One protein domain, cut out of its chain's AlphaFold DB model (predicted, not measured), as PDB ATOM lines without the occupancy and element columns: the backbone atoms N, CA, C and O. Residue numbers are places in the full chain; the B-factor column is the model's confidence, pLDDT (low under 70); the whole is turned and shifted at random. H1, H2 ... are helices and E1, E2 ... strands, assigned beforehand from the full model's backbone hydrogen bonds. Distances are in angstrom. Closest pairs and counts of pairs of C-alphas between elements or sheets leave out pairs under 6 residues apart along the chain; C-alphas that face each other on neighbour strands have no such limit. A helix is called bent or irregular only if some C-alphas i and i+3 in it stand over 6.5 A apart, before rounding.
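AT A GLANCE: This is residues 342 to 393 and 406 to 511 of the 579 residues of the protein "Protein kinase domain-containing protein" of Apiotrichum porosum (UniProt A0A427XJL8). One seven-strand antiparallel sheet is folded back on itself into two leaves, E1 and E2 facing E4, E5, E7 and E6, with the bent strand E3 as the hinge and the edge strands E1 and E6 coming together. The long helix H2 packs along E5, E7 and E6, the short H1 only grazes the sheet, and the tip of the long hairpin E6 and E7 makes one end of the longest axis. The printed part has 158 residues, with E1, E2, H1, E3, E4, E5, H2, E6 and E7 along the chain; the sheet's order is E1, E2, E3, E4, E5, E7, E6 and the class is mixed. It is compact, with a radius of gyration of the C-alphas of 15.8 A and spans of 53 by 38 by 33 A.

IN THESE COORDINATES: Find C-alpha 350 at (65.622, 8.425, -96.179), where E1, residues 350 to 354, begins. E2 is residues 375 to 379, E3 410 to 420, E4 425 to 431 and E5 436 to 445, 27.9 A long. E6, residues 477 to 492, runs 38.4 A, and E7, residues 495 to 509, runs 43.3 A to C-alpha 509 at (47.693, 11.023, -110.306). H1 is residues 384 to 390. H2, residues 449 to 467, starts from C-alpha 449 at (69.440, 32.669, -101.511) and runs 27.7 A.

HOW THE PARTS SIT: Look first at E3, which bends by 81 degrees at residue 416. On one side of it E2 pairs through N 376 and O 412, 2.9 A, and the hairpin E1 and E2 through N 350 and O 379, 3.0 A. On the other side, E3, E4 and E5 form a meander, each strand the antiparallel neighbour of the one before: N 413 and O 430 are 3.0 A apart, N 427 and O 440 2.8 A. E5 and E7 pair through N 441 and O 506, 2.9 A, and the hairpin E6 and E7 through N 483 and O 503, 3.0 A. Between edge strands E1 and E6 the closest C-alphas are those of Phe 351 and Ala 485, 6.0 A. E5, H2 and E6 make a split strand-helix-strand unit, two strands running the same way with E7 between them, its crossover right-handed. H2 is on the sheet at a height of 9.8 A, along the strands, at 17 degrees to E7 on the local plane. H1 is only just on the sheet, with 5 pairs of C-alphas within 10 A, and grazes it with residues 384 to 387. In H2 13 of 15 O i to N i+4 pairs are within hydrogen-bond range; in H1 1 of 3, beside 3 of 4 O i to N i+3 pairs.

THE WHOLE: The C-alphas farthest apart, of Glu 472 and Asp 494, are 54.5 A apart. Residues 394 to 405 are not printed, with 26.0 A between C-alphas 393 and 406. The link from E1 to E2 is long, 20 residues. Mean pLDDT of the printed part is 71.8; 56 residues are under 70, among them 342 to 375 and 377 to 393.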
ATOM      1  N   LEU A 342      59.766  26.907 -93.500       33.78
ATOM      2  CA  LEU A 342      59.587  25.612 -92.859       33.78
ATOM      3  C   LEU A 342      60.791  25.393 -91.938       33.78
ATOM      4  O   LEU A 342      61.922  25.531 -92.413       33.78
ATOM      5  N   PRO A 343      60.598  25.094 -90.640       31.83
ATOM      6  CA  PRO A 343      61.723  24.730 -89.803       31.83
ATOM      7  C   PRO A 343      62.393  23.512 -90.438       31.83
ATOM      8  O   PRO A 343      61.750  22.488 -90.667       31.83
ATOM      9  N   TYR A 344      63.673  23.676 -90.766       34.84
ATOM     10  CA  TYR A 344      64.576  22.613 -91.181       34.84
ATOM     11  C   TYR A 344      64.432  21.492 -90.144       34.84
ATOM     12  O   TYR A 344      64.809  21.673 -88.987       34.84
ATOM     13  N   LEU A 345      63.795  20.382 -90.517       36.00
ATOM     14  CA  LEU A 345      63.754  19.171 -89.707       36.00
ATOM     15  C   LEU A 345      64.859  18.266 -90.265       36.00
ATOM     16  O   LEU A 345      64.618  17.579 -91.255       36.00
ATOM     17  N   PRO A 346      66.081  18.304 -89.701       33.81
ATOM     18  CA  PRO A 346      67.198  17.480 -90.168       33.81
ATOM     19  C   PRO A 346      66.985  15.978 -89.920       33.81
ATOM     20  O   PRO A 346      67.748  15.159 -90.425       33.81
ATOM     21  N   ASP A 347      65.934  15.590 -89.194       32.53
ATOM     22  CA  ASP A 347      65.733  14.206 -88.792       32.53
ATOM     23  C   ASP A 347      64.882  13.417 -89.804       32.53
ATOM     24  O   ASP A 347      63.666  13.269 -89.690       32.53
ATOM     25  N   ILE A 348      65.627  12.878 -90.776       40.34
ATOM     26  CA  ILE A 348      65.458  11.583 -91.452       40.34
ATOM     27  C   ILE A 348      64.207  11.453 -92.327       40.34
ATOM     28  O   ILE A 348      63.217  10.797 -91.995       40.34
ATOM     29  N   LEU A 349      64.348  11.983 -93.543       33.66
ATOM     30  CA  LEU A 349      63.705  11.407 -94.712       33.66
ATOM     31  C   LEU A 349      64.760  10.628 -95.505       33.66
ATOM     32  O   LEU A 349      65.642  11.216 -96.122       33.66
ATOM     33  N   ASP A 350      64.696   9.299 -95.456       44.41
ATOM     34  CA  ASP A 350      65.622   8.425 -96.179       44.41
ATOM     35  C   ASP A 350      65.192   8.431 -97.659       44.41
ATOM     36  O   ASP A 350      64.329   7.658 -98.097       44.41
ATOM     37  N   PHE A 351      65.741   9.369 -98.430       46.78
ATOM     38  CA  PHE A 351      65.547   9.446 -99.875       46.78
ATOM     39  C   PHE A 351      66.542   8.506-100.557       46.78
ATOM     40  O   PHE A 351      67.650   8.892-100.925       46.78
ATOM     41  N   THR A 352      66.167   7.235-100.714       53.50
ATOM     42  CA  THR A 352      66.993   6.294-101.480       53.50
ATOM     43  C   THR A 352      66.545   6.298-102.934       53.50
ATOM     44  O   THR A 352      65.552   5.662-103.300       53.50
ATOM     45  N   VAL A 353      67.302   6.995-103.779       51.62
ATOM     46  CA  VAL A 353      67.261   6.775-105.226       51.62
ATOM     47  C   VAL A 353      68.079   5.531-105.515       51.62
ATOM     48  O   VAL A 353      69.290   5.525-105.309       51.62
ATOM     49  N   THR A 354      67.427   4.472-105.985       47.56
ATOM     50  CA  THR A 354      68.166   3.313-106.497       47.56
ATOM     51  C   THR A 354      68.387   3.544-107.984       47.56
ATOM     52  O   THR A 354      67.430   3.582-108.762       47.56
ATOM     53  N   ALA A 355      69.640   3.784-108.359       40.25
ATOM     54  CA  ALA A 355      70.029   3.953-109.748       40.25
ATOM     55  C   ALA A 355      70.192   2.600-110.446       40.25
ATOM     56  O   ALA A 355      70.536   1.605-109.814       40.25
ATOM     57  N   ALA A 356      70.005   2.583-111.767       37.94
ATOM     58  CA  ALA A 356      69.935   1.347-112.546       37.94
ATOM     59  C   ALA A 356      71.237   0.560-112.683       37.94
ATOM     60  O   ALA A 356      71.249  -0.555-113.211       37.94
ATOM     61  N   ARG A 357      72.362   1.166-112.297       33.47
ATOM     62  CA  ARG A 357      73.712   0.625-112.480       33.47
ATOM     63  C   ARG A 357      74.649   1.170-111.406       33.47
ATOM     64  O   ARG A 357      74.462   2.294-110.949       33.47
ATOM     65  N   ASP A 358      75.712   0.416-111.123       32.72
ATOM     66  CA  ASP A 358      76.815   0.703-110.178       32.72
ATOM     67  C   ASP A 358      77.623   1.995-110.466       32.72
ATOM     68  O   ASP A 358      78.695   2.211-109.907       32.72
ATOM     69  N   THR A 359      77.142   2.866-111.355       30.17
ATOM     70  CA  THR A 359      77.781   4.124-111.754       30.17
ATOM     71  C   THR A 359      76.703   5.176-111.994       30.17
ATOM     72  O   THR A 359      76.398   5.519-113.137       30.17
ATOM     73  N   CYS A 360      76.073   5.652-110.928       33.50
ATOM     74  CA  CYS A 360      75.242   6.843-111.001       33.50
ATOM     75  C   CYS A 360      75.906   7.942-110.184       33.50
ATOM     76  O   CYS A 360      75.656   8.077-108.988       33.50
ATOM     77  N   ASP A 361      76.762   8.717-110.848       30.69
ATOM     78  CA  ASP A 361      77.168  10.019-110.337       30.69
ATOM     79  C   ASP A 361      75.949  10.940-110.400       30.69
ATOM     80  O   ASP A 361      75.644  11.562-111.417       30.69
ATOM     81  N   LEU A 362      75.228  11.022-109.281       38.31
ATOM     82  CA  LEU A 362      74.195  12.034-109.065       38.31
ATOM     83  C   LEU A 362      74.774  13.467-108.983       38.31
ATOM     84  O   LEU A 362      73.990  14.417-108.868       38.31
ATOM     85  N   GLU A 363      76.104  13.608-109.103       33.81
ATOM     86  CA  GLU A 363      76.876  14.859-109.160       33.81
ATOM     87  C   GLU A 363      76.535  15.735-110.384       33.81
ATOM     88  O   GLU A 363      76.938  16.898-110.450       33.81
ATOM     89  N   TYR A 364      75.755  15.239-111.355       29.70
ATOM     90  CA  TYR A 364      75.332  16.063-112.490       29.70
ATOM     91  C   TYR A 364      74.171  17.001-112.119       29.70
ATOM     92  O   TYR A 364      72.982  16.691-112.241       29.70
ATOM     93  N   HIS A 365      74.553  18.192-111.662       37.84
ATOM     94  CA  HIS A 365      73.685  19.345-111.465       37.84
ATOM     95  C   HIS A 365      72.841  19.635-112.722       37.84
ATOM     96  O   HIS A 365      73.365  19.743-113.827       37.84
ATOM     97  N   ALA A 366      71.536  19.823-112.516       33.25
ATOM     98  CA  ALA A 366      70.514  20.293-113.466       33.25
ATOM     99  C   ALA A 366      69.711  19.262-114.288       33.25
ATOM    100  O   ALA A 366      68.716  19.664-114.889       33.25
ATOM    101  N   ALA A 367      70.014  17.958-114.277       41.81
ATOM    102  CA  ALA A 367      69.150  16.972-114.944       41.81
ATOM    103  C   ALA A 367      69.273  15.570-114.331       41.81
ATOM    104  O   ALA A 367      70.225  14.849-114.602       41.81
ATOM    105  N   LEU A 368      68.268  15.137-113.565       49.28
ATOM    106  CA  LEU A 368      68.077  13.708-113.289       49.28
ATOM    107  C   LEU A 368      67.586  13.057-114.590       49.28
ATOM    108  O   LEU A 368      66.494  13.406-115.039       49.28
ATOM    109  N   PHE A 369      68.351  12.171-115.235       45.53
ATOM    110  CA  PHE A 369      67.856  11.442-116.412       45.53
ATOM    111  C   PHE A 369      67.115  10.168-115.991       45.53
ATOM    112  O   PHE A 369      67.425   9.552-114.978       45.53
ATOM    113  N   SER A 370      66.142   9.734-116.795       43.34
ATOM    114  CA  SER A 370      65.342   8.530-116.513       43.34
ATOM    115  C   SER A 370      66.160   7.248-116.404       43.34
ATOM    116  O   SER A 370      65.874   6.397-115.577       43.34
ATOM    117  N   ARG A 371      67.212   7.122-117.219       46.78
ATOM    118  CA  ARG A 371      68.147   5.984-117.176       46.78
ATOM    119  C   ARG A 371      68.944   5.892-115.868       46.78
ATOM    120  O   ARG A 371      69.527   4.846-115.604       46.78
ATOM    121  N   ASP A 372      68.961   6.968-115.087       54.31
ATOM    122  CA  ASP A 372      69.739   7.093-113.859       54.31
ATOM    123  C   ASP A 372      68.869   6.824-112.608       54.31
ATOM    124  O   ASP A 372      69.366   6.877-111.486       54.31
ATOM    125  N   LEU A 373      67.573   6.515-112.776       61.03
ATOM    126  CA  LEU A 373      66.597   6.441-111.684       61.03
ATOM    127  C   LEU A 373      65.597   5.281-111.899       61.03
ATOM    128  O   LEU A 373      64.651   5.424-112.664       61.03
ATOM    129  N   GLU A 374      65.789   4.134-111.228       62.00
ATOM    130  CA  GLU A 374      64.859   2.979-111.326       62.00
ATOM    131  C   GLU A 374      63.733   3.038-110.303       62.00
ATOM    132  O   GLU A 374      62.603   2.610-110.542       62.00
ATOM    133  N   SER A 375      64.050   3.500-109.101       68.12
ATOM    134  CA  SER A 375      63.059   3.615-108.046       68.12
ATOM    135  C   SER A 375      63.397   4.753-107.111       68.12
ATOM    136  O   SER A 375      64.562   5.061-106.844       68.12
ATOM    137  N   VAL A 376      62.332   5.359-106.608       71.44
ATOM    138  CA  VAL A 376      62.385   6.358-105.556       71.44
ATOM    139  C   VAL A 376      61.740   5.723-104.341       71.44
ATOM    140  O   VAL A 376      60.547   5.405-104.339       71.44
ATOM    141  N   ARG A 377      62.548   5.492-103.309       69.50
ATOM    142  CA  ARG A 377      62.050   5.081-102.004       69.50
ATOM    143  C   ARG A 377      61.978   6.312-101.116       69.50
ATOM    144  O   ARG A 377      62.989   6.967-100.888       69.50
ATOM    145  N   LEU A 378      60.775   6.592-100.633       68.44
ATOM    146  CA  LEU A 378      60.481   7.690 -99.725       68.44
ATOM    147  C   LEU A 378      60.207   7.074 -98.349       68.44
ATOM    148  O   LEU A 378      59.270   6.284 -98.191       68.44
ATOM    149  N   ARG A 379      61.070   7.363 -97.372       55.19
ATOM    150  CA  ARG A 379      60.930   6.911 -95.978       55.19
ATOM    151  C   ARG A 379      60.866   8.108 -95.052       55.19
ATOM    152  O   ARG A 379      61.767   8.926 -95.094       55.19
ATOM    153  N   GLY A 380      59.859   8.170 -94.191       50.66
ATOM    154  CA  GLY A 380      59.712   9.219 -93.180       50.66
ATOM    155  C   GLY A 380      58.252   9.655 -93.023       50.66
ATOM    156  O   GLY A 380      57.377   9.125 -93.712       50.66
ATOM    157  N   PRO A 381      57.936  10.575 -92.101       36.00
ATOM    158  CA  PRO A 381      56.557  10.948 -91.839       36.00
ATOM    159  C   PRO A 381      56.193  12.255 -92.547       36.00
ATOM    160  O   PRO A 381      56.737  13.292 -92.197       36.00
ATOM    161  N   VAL A 382      55.174  12.261 -93.419       50.16
ATOM    162  CA  VAL A 382      54.308  13.449 -93.536       50.16
ATOM    163  C   VAL A 382      52.858  13.042 -93.794       50.16
ATOM    164  O   VAL A 382      52.478  12.576 -94.865       50.16
ATOM    165  N   SER A 383      52.017  13.259 -92.784       45.91
ATOM    166  CA  SER A 383      50.569  13.323 -92.956       45.91
ATOM    167  C   SER A 383      50.215  14.597 -93.726       45.91
ATOM    168  O   SER A 383      50.692  15.670 -93.360       45.91
ATOM    169  N   LEU A 384      49.315  14.522 -94.717       45.88
ATOM    170  CA  LEU A 384      48.719  15.699 -95.381       45.88
ATOM    171  C   LEU A 384      48.216  16.758 -94.373       45.88
ATOM    172  O   LEU A 384      48.255  17.953 -94.655       45.88
ATOM    173  N   SER A 385      47.830  16.334 -93.160       44.31
ATOM    174  CA  SER A 385      47.399  17.221 -92.070       44.31
ATOM    175  C   SER A 385      48.489  18.154 -91.513       44.31
ATOM    176  O   SER A 385      48.163  19.141 -90.847       44.31
ATOM    177  N   SER A 386      49.770  17.874 -91.771       44.06
ATOM    178  CA  SER A 386      50.892  18.745 -91.403       44.06
ATOM    179  C   SER A 386      51.054  19.911 -92.386       44.06
ATOM    180  O   SER A 386      51.373  21.016 -91.959       44.06
ATOM    181  N   LEU A 387      50.747  19.709 -93.674       42.50
ATOM    182  CA  LEU A 387      50.795  20.761 -94.703       42.50
ATOM    183  C   LEU A 387      49.672  21.788 -94.533       42.50
ATOM    184  O   LEU A 387      49.908  22.985 -94.650       42.50
ATOM    185  N   SER A 388      48.471  21.350 -94.148       39.97
ATOM    186  CA  SER A 388      47.340  22.249 -93.865       39.97
ATOM    187  C   SER A 388      47.551  23.164 -92.650       39.97
ATOM    188  O   SER A 388      46.865  24.173 -92.522       39.97
ATOM    189  N   ARG A 389      48.491  22.847 -91.745       41.06
ATOM    190  CA  ARG A 389      48.857  23.734 -90.620       41.06
ATOM    191  C   ARG A 389      49.879  24.798 -91.019       41.06
ATOM    192  O   ARG A 389      49.954  25.835 -90.368       41.06
ATOM    193  N   LEU A 390      50.634  24.552 -92.089       38.22
ATOM    194  CA  LEU A 390      51.666  25.452 -92.601       38.22
ATOM    195  C   LEU A 390      51.082  26.611 -93.418       38.22
ATOM    196  O   LEU A 390      51.680  27.679 -93.454       38.22
ATOM    197  N   SER A 391      49.890  26.445 -94.001       36.53
ATOM    198  CA  SER A 391      49.161  27.537 -94.664       36.53
ATOM    199  C   SER A 391      48.384  28.445 -93.701       36.53
ATOM    200  O   SER A 391      47.965  29.528 -94.099       36.53
ATOM    201  N   ALA A 392      48.180  28.025 -92.444       32.81
ATOM    202  CA  ALA A 392      47.233  28.658 -91.522       32.81
ATOM    203  C   ALA A 392      47.865  29.391 -90.321       32.81
ATOM    204  O   ALA A 392      47.139  30.029 -89.562       32.81
ATOM    205  N   SER A 393      49.186  29.326 -90.113       32.09
ATOM    206  CA  SER A 393      49.825  29.903 -88.919       32.09
ATOM    207  C   SER A 393      50.997  30.820 -89.258       32.09
ATOM    208  O   SER A 393      52.068  30.361 -89.639       32.09
ATOM    209  N   PRO A 406      53.958   5.458 -87.485       39.25
ATOM    210  CA  PRO A 406      54.703   4.334 -88.051       39.25
ATOM    211  C   PRO A 406      55.259   4.695 -89.430       39.25
ATOM    212  O   PRO A 406      54.526   5.246 -90.252       39.25
ATOM    213  N   GLU A 407      56.539   4.392 -89.661       51.91
ATOM    214  CA  GLU A 407      57.280   4.667 -90.897       51.91
ATOM    215  C   GLU A 407      56.589   4.032 -92.114       51.91
ATOM    216  O   GLU A 407      56.888   2.908 -92.527       51.91
ATOM    217  N   ALA A 408      55.639   4.742 -92.716       60.50
ATOM    218  CA  ALA A 408      55.061   4.345 -93.986       60.50
ATOM    219  C   ALA A 408      56.137   4.533 -95.062       60.50
ATOM    220  O   ALA A 408      56.362   5.633 -95.555       60.50
ATOM    221  N   THR A 409      56.838   3.455 -95.414       69.38
ATOM    222  CA  THR A 409      57.734   3.467 -96.573       69.38
ATOM    223  C   THR A 409      56.882   3.410 -97.834       69.38
ATOM    224  O   THR A 409      56.257   2.386 -98.119       69.38
ATOM    225  N   VAL A 410      56.890   4.484 -98.618       78.62
ATOM    226  CA  VAL A 410      56.296   4.486 -99.955       78.62
ATOM    227  C   VAL A 410      57.405   4.190-100.955       78.62
ATOM    228  O   VAL A 410      58.405   4.900-101.043       78.62
ATOM    229  N   THR A 411      57.257   3.091-101.692       84.19
ATOM    230  CA  THR A 411      58.166   2.754-102.794       84.19
ATOM    231  C   THR A 411      57.472   3.068-104.102       84.19
ATOM    232  O   THR A 411      56.374   2.569-104.342       84.19
ATOM    233  N   ILE A 412      58.117   3.870-104.940       87.38
ATOM    234  CA  ILE A 412      57.629   4.205-106.272       87.38
ATOM    235  C   ILE A 412      58.634   3.654-107.270       87.38
ATOM    236  O   ILE A 412      59.804   4.046-107.268       87.38
ATOM    237  N   ALA A 413      58.188   2.716-108.101       88.62
ATOM    238  CA  ALA A 413      58.980   2.269-109.238       88.62
ATOM    239  C   ALA A 413      58.886   3.353-110.311       88.62
ATOM    240  O   ALA A 413      57.785   3.684-110.740       88.62
ATOM    241  N   VAL A 414      60.008   3.940-110.711       88.38
ATOM    242  CA  VAL A 414      60.033   5.009-111.713       88.38
ATOM    243  C   VAL A 414      60.474   4.415-113.041       88.38
ATOM    244  O   VAL A 414      61.427   3.648-113.099       88.38
ATOM    245  N   SER A 415      59.755   4.736-114.112       87.31
ATOM    246  CA  SER A 415      59.976   4.123-115.424       87.31
ATOM    247  C   SER A 415      60.604   5.082-116.425       87.31
ATOM    248  O   SER A 415      61.545   4.721-117.132       87.31
ATOM    249  N   GLU A 416      60.103   6.313-116.501       87.94
ATOM    250  CA  GLU A 416      60.573   7.298-117.470       87.94
ATOM    251  C   GLU A 416      60.466   8.728-116.945       87.94
ATOM    252  O   GLU A 416      59.636   9.052-116.100       87.94
ATOM    253  N   ARG A 417      61.301   9.610-117.490       90.31
ATOM    254  CA  ARG A 417      61.229  11.051-117.268       90.31
ATOM    255  C   ARG A 417      60.343  11.623-118.354       90.31
ATOM    256  O   ARG A 417      60.681  11.522-119.530       90.31
ATOM    257  N   ILE A 418      59.240  12.225-117.943       91.19
ATOM    258  CA  ILE A 418      58.204  12.744-118.838       91.19
ATOM    259  C   ILE A 418      58.247  14.266-118.975       91.19
ATOM    260  O   ILE A 418      57.589  14.808-119.857       91.19
ATOM    261  N   GLY A 419      59.017  14.955-118.129       88.69
ATOM    262  CA  GLY A 419      59.172  16.403-118.200       88.69
ATOM    263  C   GLY A 419      60.379  16.909-117.419       88.69
ATOM    264  O   GLY A 419      60.825  16.283-116.454       88.69
ATOM    265  N   GLN A 420      60.904  18.050-117.855       90.00
ATOM    266  CA  GLN A 420      61.960  18.792-117.179       90.00
ATOM    267  C   GLN A 420      61.605  20.278-117.250       90.00
ATOM    268  O   GLN A 420      61.645  20.866-118.326       90.00
ATOM    269  N   GLY A 421      61.246  20.848-116.106       87.38
ATOM    270  CA  GLY A 421      61.014  22.275-115.926       87.38
ATOM    271  C   GLY A 421      62.151  22.942-115.154       87.38
ATOM    272  O   GLY A 421      63.134  22.307-114.767       87.38
ATOM    273  N   VAL A 422      61.989  24.241-114.895       85.94
ATOM    274  CA  VAL A 422      62.954  25.055-114.128       85.94
ATOM    275  C   VAL A 422      63.077  24.563-112.680       85.94
ATOM    276  O   VAL A 422      64.158  24.565-112.085       85.94
ATOM    277  N   ILE A 423      61.958  24.122-112.103       89.31
ATOM    278  CA  ILE A 423      61.883  23.647-110.720       89.31
ATOM    279  C   ILE A 423      61.831  22.123-110.699       89.31
ATOM    280  O   ILE A 423      62.667  21.485-110.060       89.31
ATOM    281  N   TRP A 424      60.870  21.538-111.412       92.62
ATOM    282  CA  TRP A 424      60.541  20.122-111.306       92.62
ATOM    283  C   TRP A 424      61.146  19.281-112.422       92.62
ATOM    284  O   TRP A 424      61.049  19.610-113.599       92.62
ATOM    285  N   ASN A 425      61.661  18.110-112.060       91.75
ATOM    286  CA  ASN A 425      61.768  16.983-112.978       91.75
ATOM    287  C   ASN A 425      60.556  16.081-112.752       91.75
ATOM    288  O   ASN A 425      60.311  15.665-111.622       91.75
ATOM    289  N   ALA A 426      59.798  15.786-113.803       93.81
ATOM    290  CA  ALA A 426      58.609  14.948-113.724       93.81
ATOM    291  C   ALA A 426      58.908  13.551-114.264       93.81
ATOM    292  O   ALA A 426      59.433  13.391-115.371       93.81
ATOM    293  N   PHE A 427      58.529  12.537-113.497       94.06
ATOM    294  CA  PHE A 427      58.732  11.136-113.826       94.06
ATOM    295  C   PHE A 427      57.414  10.378-113.798       94.06
ATOM    296  O   PHE A 427      56.587  10.600-112.920       94.06
ATOM    297  N   ARG A 428      57.238   9.446-114.729       94.31
ATOM    298  CA  ARG A 428      56.190   8.431-114.655       94.31
ATOM    299  C   ARG A 428      56.643   7.332-113.703       94.31
ATOM    300  O   ARG A 428      57.791   6.889-113.767       94.31
ATOM    301  N   GLY A 429      55.739   6.862-112.857       94.19
ATOM    302  CA  GLY A 429      56.010   5.753-111.960       94.19
ATOM    303  C   GLY A 429      54.780   4.922-111.630       94.19
ATOM    304  O   GLY A 429      53.675   5.178-112.104       94.19
ATOM    305  N   GLU A 430      55.001   3.908-110.806       93.88
ATOM    306  CA  GLU A 430      53.978   3.032-110.251       93.88
ATOM    307  C   GLU A 430      54.101   3.022-108.727       93.88
ATOM    308  O   GLU A 430      55.167   2.731-108.168       93.88
ATOM    309  N   LEU A 431      53.006   3.356-108.049       89.62
ATOM    310  CA  LEU A 431      52.932   3.370-106.598       89.62
ATOM    311  C   LEU A 431      52.884   1.935-106.063       89.62
ATOM    312  O   LEU A 431      51.864   1.264-106.199       89.62
ATOM    313  N   GLY A 432      53.965   1.497-105.411       80.62
ATOM    314  CA  GLY A 432      54.029   0.362-104.488       80.62
ATOM    315  C   GLY A 432      53.188  -0.876-104.847       80.62
ATOM    316  O   GLY A 432      52.995  -1.188-106.017       80.62
ATOM    317  N   PRO A 433      52.696  -1.654-103.866       78.62
ATOM    318  CA  PRO A 433      52.028  -2.926-104.151       78.62
ATOM    319  C   PRO A 433      50.745  -2.795-104.992       78.62
ATOM    320  O   PRO A 433      50.313  -3.795-105.561       78.62
ATOM    321  N   THR A 434      50.145  -1.603-105.103       86.31
ATOM    322  CA  THR A 434      48.945  -1.378-105.925       86.31
ATOM    323  C   THR A 434      49.253  -1.274-107.416       86.31
ATOM    324  O   THR A 434      48.353  -1.502-108.222       86.31
ATOM    325  N   ARG A 435      50.506  -0.963-107.790       90.00
ATOM    326  CA  ARG A 435      50.912  -0.639-109.171       90.00
ATOM    327  C   ARG A 435      50.037   0.445-109.801       90.00
ATOM    328  O   ARG A 435      49.755   0.426-110.999       90.00
ATOM    329  N   GLU A 436      49.561   1.375-108.978       91.44
ATOM    330  CA  GLU A 436      48.767   2.498-109.457       91.44
ATOM    331  C   GLU A 436      49.678   3.454-110.246       91.44
ATOM    332  O   GLU A 436      50.756   3.795-109.752       91.44
ATOM    333  N   PRO A 437      49.302   3.854-111.473       94.25
ATOM    334  CA  PRO A 437      50.094   4.779-112.276       94.25
ATOM    335  C   PRO A 437      50.127   6.158-111.613       94.25
ATOM    336  O   PRO A 437      49.084   6.748-111.342       94.25
ATOM    337  N   VAL A 438      51.326   6.689-111.396       95.44
ATOM    338  CA  VAL A 438      51.533   7.999-110.773       95.44
ATOM    339  C   VAL A 438      52.536   8.830-111.558       95.44
ATOM    340  O   VAL A 438      53.357   8.311-112.321       95.44
ATOM    341  N   VAL A 439      52.499  10.136-111.325       96.00
ATOM    342  CA  VAL A 439      53.578  11.052-111.678       96.00
ATOM    343  C   VAL A 439      54.286  11.491-110.405       96.00
ATOM    344  O   VAL A 439      53.652  11.853-109.414       96.00
ATOM    345  N   VAL A 440      55.615  11.457-110.435       94.56
ATOM    346  CA  VAL A 440      56.476  11.963-109.367       94.56
ATOM    347  C   VAL A 440      57.194  13.203-109.875       94.56
ATOM    348  O   VAL A 440      58.038  13.109-110.767       94.56
ATOM    349  N   LYS A 441      56.874  14.369-109.315       94.81
ATOM    350  CA  LYS A 441      57.668  15.588-109.512       94.81
ATOM    351  C   LYS A 441      58.753  15.645-108.441       94.81
ATOM    352  O   LYS A 441      58.442  15.535-107.261       94.81
ATOM    353  N   ILE A 442      60.011  15.810-108.839       91.94
ATOM    354  CA  ILE A 442      61.167  15.881-107.937       91.94
ATOM    355  C   ILE A 442      61.938  17.167-108.212       91.94
ATOM    356  O   ILE A 442      62.283  17.447-109.364       91.94
ATOM    357  N   CYS A 443      62.251  17.932-107.170       90.06
ATOM    358  CA  CYS A 443      63.164  19.065-107.268       90.06
ATOM    359  C   CYS A 443      64.234  19.011-106.176       90.06
ATOM    360  O   CYS A 443      64.036  18.427-105.110       90.06
ATOM    361  N   ARG A 444      65.391  19.598-106.485       88.06
ATOM    362  CA  ARG A 444      66.499  19.798-105.548       88.06
ATOM    363  C   ARG A 444      66.606  21.284-105.255       88.06
ATOM    364  O   ARG A 444      66.700  22.079-106.200       88.06
ATOM    365  N   LEU A 445      66.581  21.631-103.980       83.06
ATOM    366  CA  LEU A 445      66.709  22.985-103.469       83.06
ATOM    367  C   LEU A 445      67.946  23.023-102.574       83.06
ATOM    368  O   LEU A 445      68.035  22.307-101.574       83.06
ATOM    369  N   GLY A 446      68.934  23.815-102.979       77.50
ATOM    370  CA  GLY A 446      70.082  24.095-102.132       77.50
ATOM    371  C   GLY A 446      69.708  25.058-100.999       77.50
ATOM    372  O   GLY A 446      68.618  25.628-100.980       77.50
ATOM    373  N   PRO A 447      70.618  25.288-100.043       71.94
ATOM    374  CA  PRO A 447      70.423  26.279 -98.985       71.94
ATOM    375  C   PRO A 447      70.633  27.730 -99.465       71.94
ATOM    376  O   PRO A 447      70.708  28.641 -98.642       71.94
ATOM    377  N   SER A 448      70.814  27.970-100.767       74.12
ATOM    378  CA  SER A 448      71.247  29.273-101.276       74.12
ATOM    379  C   SER A 448      70.107  30.300-101.322       74.12
ATOM    380  O   SER A 448      68.935  29.949-101.423       74.12
ATOM    381  N   GLU A 449      70.434  31.596-101.313       68.06
ATOM    382  CA  GLU A 449      69.440  32.669-101.511       68.06
ATOM    383  C   GLU A 449      68.681  32.522-102.841       68.06
ATOM    384  O   GLU A 449      67.484  32.787-102.898       68.06
ATOM    385  N   LEU A 450      69.346  32.024-103.891       70.88
ATOM    386  CA  LEU A 450      68.721  31.715-105.185       70.88
ATOM    387  C   LEU A 450      67.649  30.621-105.065       70.88
ATOM    388  O   LEU A 450      66.708  30.579-105.857       70.88
ATOM    389  N   ASP A 451      67.763  29.745-104.068       81.00
ATOM    390  CA  ASP A 451      66.772  28.710-103.812       81.00
ATOM    391  C   ASP A 451      65.565  29.234-103.027       81.00
ATOM    392  O   ASP A 451      64.524  28.582-103.068       81.00
ATOM    393  N   LYS A 452      65.614  30.418-102.390       81.88
ATOM    394  CA  LYS A 452      64.432  30.992-101.710       81.88
ATOM    395  C   LYS A 452      63.273  31.216-102.672       81.88
ATOM    396  O   LYS A 452      62.136  30.883-102.350       81.88
ATOM    397  N   ASP A 453      63.554  31.715-103.871       84.06
ATOM    398  CA  ASP A 453      62.536  31.906-104.911       84.06
ATOM    399  C   ASP A 453      61.949  30.568-105.359       84.06
ATOM    400  O   ASP A 453      60.735  30.421-105.490       84.06
ATOM    401  N   ARG A 454      62.800  29.548-105.493       85.75
ATOM    402  CA  ARG A 454      62.378  28.191-105.853       85.75
ATOM    403  C   ARG A 454      61.546  27.550-104.740       85.75
ATOM    404  O   ARG A 454      60.529  26.935-105.038       85.75
ATOM    405  N   HIS A 455      61.909  27.752-103.473       84.75
ATOM    406  CA  HIS A 455      61.105  27.358-102.315       84.75
ATOM    407  C   HIS A 455      59.731  28.038-102.330       84.75
ATOM    408  O   HIS A 455      58.720  27.363-102.131       84.75
ATOM    409  N   ARG A 456      59.671  29.349-102.608       86.44
ATOM    410  CA  ARG A 456      58.404  30.085-102.738       86.44
ATOM    411  C   ARG A 456      57.538  29.522-103.862       86.44
ATOM    412  O   ARG A 456      56.354  29.303-103.636       86.44
ATOM    413  N   HIS A 457      58.117  29.213-105.021       88.31
ATOM    414  CA  HIS A 457      57.378  28.600-106.129       88.31
ATOM    415  C   HIS A 457      56.882  27.183-105.805       88.31
ATOM    416  O   HIS A 457      55.719  26.883-106.055       88.31
ATOM    417  N   VAL A 458      57.712  26.329-105.190       89.88
ATOM    418  CA  VAL A 458      57.300  24.978-104.757       89.88
ATOM    419  C   VAL A 458      56.139  25.054-103.767       89.88
ATOM    420  O   VAL A 458      55.128  24.379-103.945       89.88
ATOM    421  N   ASN A 459      56.255  25.902-102.744       89.00
ATOM    422  CA  ASN A 459      55.202  26.083-101.748       89.00
ATOM    423  C   ASN A 459      53.929  26.682-102.361       89.00
ATOM    424  O   ASN A 459      52.830  26.240-102.031       89.00
ATOM    425  N   GLY A 460      54.074  27.657-103.264       90.00
ATOM    426  CA  GLY A 460      52.968  28.272-103.991       90.00
ATOM    427  C   GLY A 460      52.192  27.252-104.821       90.00
ATOM    428  O   GLY A 460      50.981  27.128-104.654       90.00
ATOM    429  N   GLU A 461      52.884  26.455-105.637       93.62
ATOM    430  CA  GLU A 461      52.258  25.405-106.447       93.62
ATOM    431  C   GLU A 461      51.551  24.359-105.566       93.62
ATOM    432  O   GLU A 461      50.406  23.985-105.831       93.62
ATOM    433  N   LEU A 462      52.174  23.921-104.466       92.12
ATOM    434  CA  LEU A 462      51.559  22.969-103.532       92.12
ATOM    435  C   LEU A 462      50.306  23.527-102.844       92.12
ATOM    436  O   LEU A 462      49.323  22.799-102.678       92.12
ATOM    437  N   ALA A 463      50.313  24.805-102.463       90.62
ATOM    438  CA  ALA A 463      49.143  25.464-101.887       90.62
ATOM    439  C   ALA A 463      47.976  25.524-102.886       90.62
ATOM    440  O   ALA A 463      46.814  25.381-102.500       90.62
ATOM    441  N   VAL A 464      48.280  25.681-104.175       93.50
ATOM    442  CA  VAL A 464      47.289  25.717-105.256       93.50
ATOM    443  C   VAL A 464      46.667  24.346-105.472       93.50
ATOM    444  O   VAL A 464      45.443  24.239-105.457       93.50
ATOM    445  N   TYR A 465      47.470  23.284-105.565       94.62
ATOM    446  CA  TYR A 465      46.929  21.922-105.626       94.62
ATOM    447  C   TYR A 465      46.084  21.575-104.398       94.62
ATOM    448  O   TYR A 465      45.050  20.928-104.533       94.62
ATOM    449  N   ALA A 466      46.485  22.018-103.202       89.56
ATOM    450  CA  ALA A 466      45.692  21.806-101.995       89.56
ATOM    451  C   ALA A 466      44.326  22.513-102.066       89.56
ATOM    452  O   ALA A 466      43.329  21.958-101.609       89.56
ATOM    453  N   ARG A 467      44.266  23.711-102.664       91.88
ATOM    454  CA  ARG A 467      43.021  24.463-102.895       91.88
ATOM    455  C   ARG A 467      42.144  23.860-103.995       91.88
ATOM    456  O   ARG A 467      40.941  24.080-103.973       91.88
ATOM    457  N   LEU A 468      42.739  23.124-104.930       94.69
ATOM    458  CA  LEU A 468      42.070  22.475-106.061       94.69
ATOM    459  C   LEU A 468      41.830  20.972-105.831       94.69
ATOM    460  O   LEU A 468      41.583  20.239-106.786       94.69
ATOM    461  N   ALA A 469      41.930  20.486-104.591       93.12
ATOM    462  CA  ALA A 469      41.904  19.054-104.286       93.12
ATOM    463  C   ALA A 469      40.580  18.352-104.660       93.12
ATOM    464  O   ALA A 469      40.558  17.130-104.806       93.12
ATOM    465  N   ASP A 470      39.491  19.108-104.799       91.81
ATOM    466  CA  ASP A 470      38.158  18.661-105.205       91.81
ATOM    467  C   ASP A 470      37.815  18.991-106.670       91.81
ATOM    468  O   ASP A 470      36.749  18.609-107.161       91.81
ATOM    469  N   VAL A 471      38.720  19.648-107.399       95.12
ATOM    470  CA  VAL A 471      38.521  20.008-108.804       95.12
ATOM    471  C   VAL A 471      38.912  18.835-109.696       95.12
ATOM    472  O   VAL A 471      40.087  18.551-109.896       95.12
ATOM    473  N   GLU A 472      37.915  18.172-110.288       94.56
ATOM    474  CA  GLU A 472      38.103  16.922-111.042       94.56
ATOM    475  C   GLU A 472      39.155  17.030-112.161       94.56
ATOM    476  O   GLU A 472      39.895  16.088-112.430       94.56
ATOM    477  N   VAL A 473      39.242  18.176-112.839       95.94
ATOM    478  CA  VAL A 473      40.192  18.399-113.945       95.94
ATOM    479  C   VAL A 473      41.644  18.563-113.481       95.94
ATOM    480  O   VAL A 473      42.531  18.649-114.324       95.94
ATOM    481  N   VAL A 474      41.920  18.584-112.177       96.94
ATOM    482  CA  VAL A 474      43.263  18.743-111.607       96.94
ATOM    483  C   VAL A 474      43.733  17.399-111.036       96.94
ATOM    484  O   VAL A 474      42.986  16.763-110.295       96.94
ATOM    485  N   PRO A 475      44.956  16.931-111.352       95.81
ATOM    486  CA  PRO A 475      45.493  15.710-110.761       95.81
ATOM    487  C   PRO A 475      45.562  15.808-109.241       95.81
ATOM    488  O   PRO A 475      46.089  16.780-108.690       95.81
ATOM    489  N   ARG A 476      45.086  14.776-108.548       93.44
ATOM    490  CA  ARG A 476      45.148  14.732-107.090       93.44
ATOM    491  C   ARG A 476      46.579  14.480-106.633       93.44
ATOM    492  O   ARG A 476      47.269  13.604-107.156       93.44
ATOM    493  N   ILE A 477      47.007  15.190-105.592       93.12
ATOM    494  CA  ILE A 477      48.241  14.869-104.870       93.12
ATOM    495  C   ILE A 477      47.961  13.726-103.887       93.12
ATOM    496  O   ILE A 477      47.138  13.859-102.983       93.12
ATOM    497  N   HIS A 478      48.682  12.613-104.026       89.25
ATOM    498  CA  HIS A 478      48.654  11.512-103.062       89.25
ATOM    499  C   HIS A 478      49.522  11.810-101.840       89.25
ATOM    500  O   HIS A 478      49.141  11.505-100.711       89.25
ATOM    501  N   SER A 479      50.722  12.352-102.066       87.00
ATOM    502  CA  SER A 479      51.676  12.639-100.993       87.00
ATOM    503  C   SER A 479      52.737  13.651-101.422       87.00
ATOM    504  O   SER A 479      53.050  13.779-102.606       87.00
ATOM    505  N   VAL A 480      53.300  14.345-100.436       87.56
ATOM    506  CA  VAL A 480      54.423  15.275-100.588       87.56
ATOM    507  C   VAL A 480      55.486  14.888 -99.573       87.56
ATOM    508  O   VAL A 480      55.172  14.586 -98.422       87.56
ATOM    509  N   TRP A 481      56.736  14.916-100.007       84.25
ATOM    510  CA  TRP A 481      57.895  14.490 -99.247       84.25
ATOM    511  C   TRP A 481      58.978  15.553 -99.349       84.25
ATOM    512  O   TRP A 481      59.211  16.082-100.436       84.25
ATOM    513  N   THR A 482      59.648  15.856 -98.239       82.00
ATOM    514  CA  THR A 482      60.800  16.761 -98.223       82.00
ATOM    515  C   THR A 482      61.857  16.294 -97.233       82.00
ATOM    516  O   THR A 482      61.529  15.977 -96.096       82.00
ATOM    517  N   GLY A 483      63.116  16.229 -97.646       79.38
ATOM    518  CA  GLY A 483      64.196  15.807 -96.759       79.38
ATOM    519  C   GLY A 483      65.572  16.094 -97.327       79.38
ATOM    520  O   GLY A 483      65.704  16.464 -98.493       79.38
ATOM    521  N   ALA A 484      66.595  15.924 -96.497       76.94
ATOM    522  CA  ALA A 484      67.975  16.013 -96.943       76.94
ATOM    523  C   ALA A 484      68.334  14.777 -97.779       76.94
ATOM    524  O   ALA A 484      68.063  13.644 -97.382       76.94
ATOM    525  N   ALA A 485      68.955  14.992 -98.934       74.31
ATOM    526  CA  ALA A 485      69.592  13.934 -99.700       74.31
ATOM    527  C   ALA A 485      71.051  14.294 -99.967       74.31
ATOM    528  O   ALA A 485      71.391  15.451-100.223       74.31
ATOM    529  N   HIS A 486      71.905  13.276 -99.940       74.81
ATOM    530  CA  HIS A 486      73.317  13.414-100.264       74.81
ATOM    531  C   HIS A 486      73.519  13.176-101.761       74.81
ATOM    532  O   HIS A 486      73.292  12.067-102.250       74.81
ATOM    533  N   PHE A 487      73.967  14.199-102.490       70.69
ATOM    534  CA  PHE A 487      74.193  14.111-103.942       70.69
ATOM    535  C   PHE A 487      75.662  14.011-104.352       70.69
ATOM    536  O   PHE A 487      76.000  14.239-105.509       70.69
ATOM    537  N   GLY A 488      76.526  13.616-103.423       75.81
ATOM    538  CA  GLY A 488      77.953  13.470-103.663       75.81
ATOM    539  C   GLY A 488      78.758  14.231-102.628       75.81
ATOM    540  O   GLY A 488      78.301  14.462-101.504       75.81
ATOM    541  N   TRP A 489      79.978  14.589-103.005       76.06
ATOM    542  CA  TRP A 489      80.919  15.243-102.109       76.06
ATOM    543  C   TRP A 489      81.503  16.488-102.759       76.06
ATOM    544  O   TRP A 489      81.972  16.438-103.891       76.06
ATOM    545  N   VAL A 490      81.559  17.579-102.007       77.06
ATOM    546  CA  VAL A 490      82.218  18.820-102.420       77.06
ATOM    547  C   VAL A 490      83.430  19.084-101.546       77.06
ATOM    548  O   VAL A 490      83.459  18.724-100.371       77.06
ATOM    549  N   TYR A 491      84.451  19.712-102.123       75.94
ATOM    550  CA  TYR A 491      85.587  20.200-101.352       75.94
ATOM    551  C   TYR A 491      85.314  21.632-100.893       75.94
ATOM    552  O   TYR A 491      85.092  22.520-101.718       75.94
ATOM    553  N   VAL A 492      85.337  21.851 -99.579       79.19
ATOM    554  CA  VAL A 492      85.262  23.174 -98.952       79.19
ATOM    555  C   VAL A 492      86.622  23.441 -98.311       79.19
ATOM    556  O   VAL A 492      86.922  22.965 -97.219       79.19
ATOM    557  N   GLY A 493      87.488  24.149 -99.040       89.50
ATOM    558  CA  GLY A 493      88.917  24.197 -98.720       89.50
ATOM    559  C   GLY A 493      89.572  22.836 -98.974       89.50
ATOM    560  O   GLY A 493      89.407  22.275-100.056       89.50
ATOM    561  N   ASP A 494      90.275  22.302 -97.973       90.25
ATOM    562  CA  ASP A 494      90.916  20.976 -98.033       90.25
ATOM    563  C   ASP A 494      90.020  19.844 -97.481       90.25
ATOM    564  O   ASP A 494      90.413  18.676 -97.490       90.25
ATOM    565  N   GLU A 495      88.814  20.163 -96.995       85.62
ATOM    566  CA  GLU A 495      87.886  19.187 -96.418       85.62
ATOM    567  C   GLU A 495      86.851  18.718 -97.448       85.62
ATOM    568  O   GLU A 495      86.247  19.521 -98.162       85.62
ATOM    569  N   ARG A 496      86.632  17.400 -97.515       83.69
ATOM    570  CA  ARG A 496      85.602  16.776 -98.352       83.69
ATOM    571  C   ARG A 496      84.313  16.644 -97.542       83.69
ATOM    572  O   ARG A 496      84.216  15.775 -96.681       83.69
ATOM    573  N   VAL A 497      83.329  17.478 -97.843       80.25
ATOM    574  CA  VAL A 497      82.041  17.542 -97.144       80.25
ATOM    575  C   VAL A 497      80.953  16.931 -98.025       80.25
ATOM    576  O   VAL A 497      80.972  17.088 -99.248       80.25
ATOM    577  N   ALA A 498      80.022  16.183 -97.428       77.31
ATOM    578  CA  ALA A 498      78.875  15.664 -98.162       77.31
ATOM    579  C   ALA A 498      78.006  16.840 -98.620       77.31
ATOM    580  O   ALA A 498      77.671  17.713 -97.820       77.31
ATOM    581  N   GLN A 499      77.645  16.875 -99.901       76.94
ATOM    582  CA  GLN A 499      76.717  17.884-100.389       76.94
ATOM    583  C   GLN A 499      75.294  17.449-100.039       76.94
ATOM    584  O   GLN A 499      74.702  16.608-100.720       76.94
ATOM    585  N   GLU A 500      74.786  18.002 -98.944       77.88
ATOM    586  CA  GLU A 500      73.395  17.869 -98.527       77.88
ATOM    587  C   GLU A 500      72.541  18.912 -99.250       77.88
ATOM    588  O   GLU A 500      72.789  20.116 -99.164       77.88
ATOM    589  N   GLU A 501      71.525  18.448 -99.973       79.38
ATOM    590  CA  GLU A 501      70.507  19.310-100.575       79.38
ATOM    591  C   GLU A 501      69.128  18.903-100.066       79.38
ATOM    592  O   GLU A 501      68.872  17.727 -99.789       79.38
ATOM    593  N   VAL A 502      68.214  19.869 -99.972       80.00
ATOM    594  CA  VAL A 502      66.820  19.582 -99.649       80.00
ATOM    595  C   VAL A 502      66.133  19.104-100.920       80.00
ATOM    596  O   VAL A 502      66.020  19.826-101.909       80.00
ATOM    597  N   VAL A 503      65.648  17.871-100.905       85.06
ATOM    598  CA  VAL A 503      64.867  17.294-101.993       85.06
ATOM    599  C   VAL A 503      63.403  17.396-101.653       85.06
ATOM    600  O   VAL A 503      63.000  17.073-100.540       85.06
ATOM    601  N   TRP A 504      62.603  17.784-102.637       88.50
ATOM    602  CA  TRP A 504      61.155  17.662-102.583       88.50
ATOM    603  C   TRP A 504      60.691  16.637-103.603       88.50
ATOM    604  O   TRP A 504      61.164  16.631-104.740       88.50
ATOM    605  N   ALA A 505      59.742  15.794-103.208       90.12
ATOM    606  CA  ALA A 505      59.058  14.867-104.094       90.12
ATOM    607  C   ALA A 505      57.541  14.965-103.899       90.12
ATOM    608  O   ALA A 505      57.033  14.855-102.786       90.12
ATOM    609  N   VAL A 506      56.813  15.154-104.995       92.12
ATOM    610  CA  VAL A 506      55.350  15.229-105.031       92.12
ATOM    611  C   VAL A 506      54.839  14.066-105.859       92.12
ATOM    612  O   VAL A 506      55.231  13.913-107.014       92.12
ATOM    613  N   VAL A 507      53.970  13.251-105.270       92.56
ATOM    614  CA  VAL A 507      53.350  12.091-105.915       92.56
ATOM    615  C   VAL A 507      51.905  12.438-106.222       92.56
ATOM    616  O   VAL A 507      51.150  12.775-105.309       92.56
ATOM    617  N   MET A 508      51.515  12.341-107.486       95.25
ATOM    618  CA  MET A 508      50.193  12.737-107.975       95.25
ATOM    619  C   MET A 508      49.645  11.751-109.007       95.25
ATOM    620  O   MET A 508      50.402  10.932-109.537       95.25
ATOM    621  N   ASP A 509      48.341  11.831-109.272       94.88
ATOM    622  CA  ASP A 509      47.693  11.023-110.306       94.88
ATOM    623  C   ASP A 509      48.404  11.213-111.667       94.88
ATOM    624  O   ASP A 509      48.863  12.305-112.020       94.88
ATOM    625  N   ASP A 510      48.466  10.151-112.472       95.38
ATOM    626  CA  ASP A 510      48.893  10.255-113.868       95.38
ATOM    627  C   ASP A 510      47.834  10.979-114.710       95.38
ATOM    628  O   ASP A 510      46.799  10.413-115.068       95.38
ATOM    629  N   ALA A 511      48.126  12.232-115.065       95.94
ATOM    630  CA  ALA A 511      47.264  13.078-115.890       95.94
ATOM    631  C   ALA A 511      47.093  12.563-117.336       95.94
ATOM    632  O   ALA A 511      46.248  13.069-118.072       95.94
TER     633      ALA A 511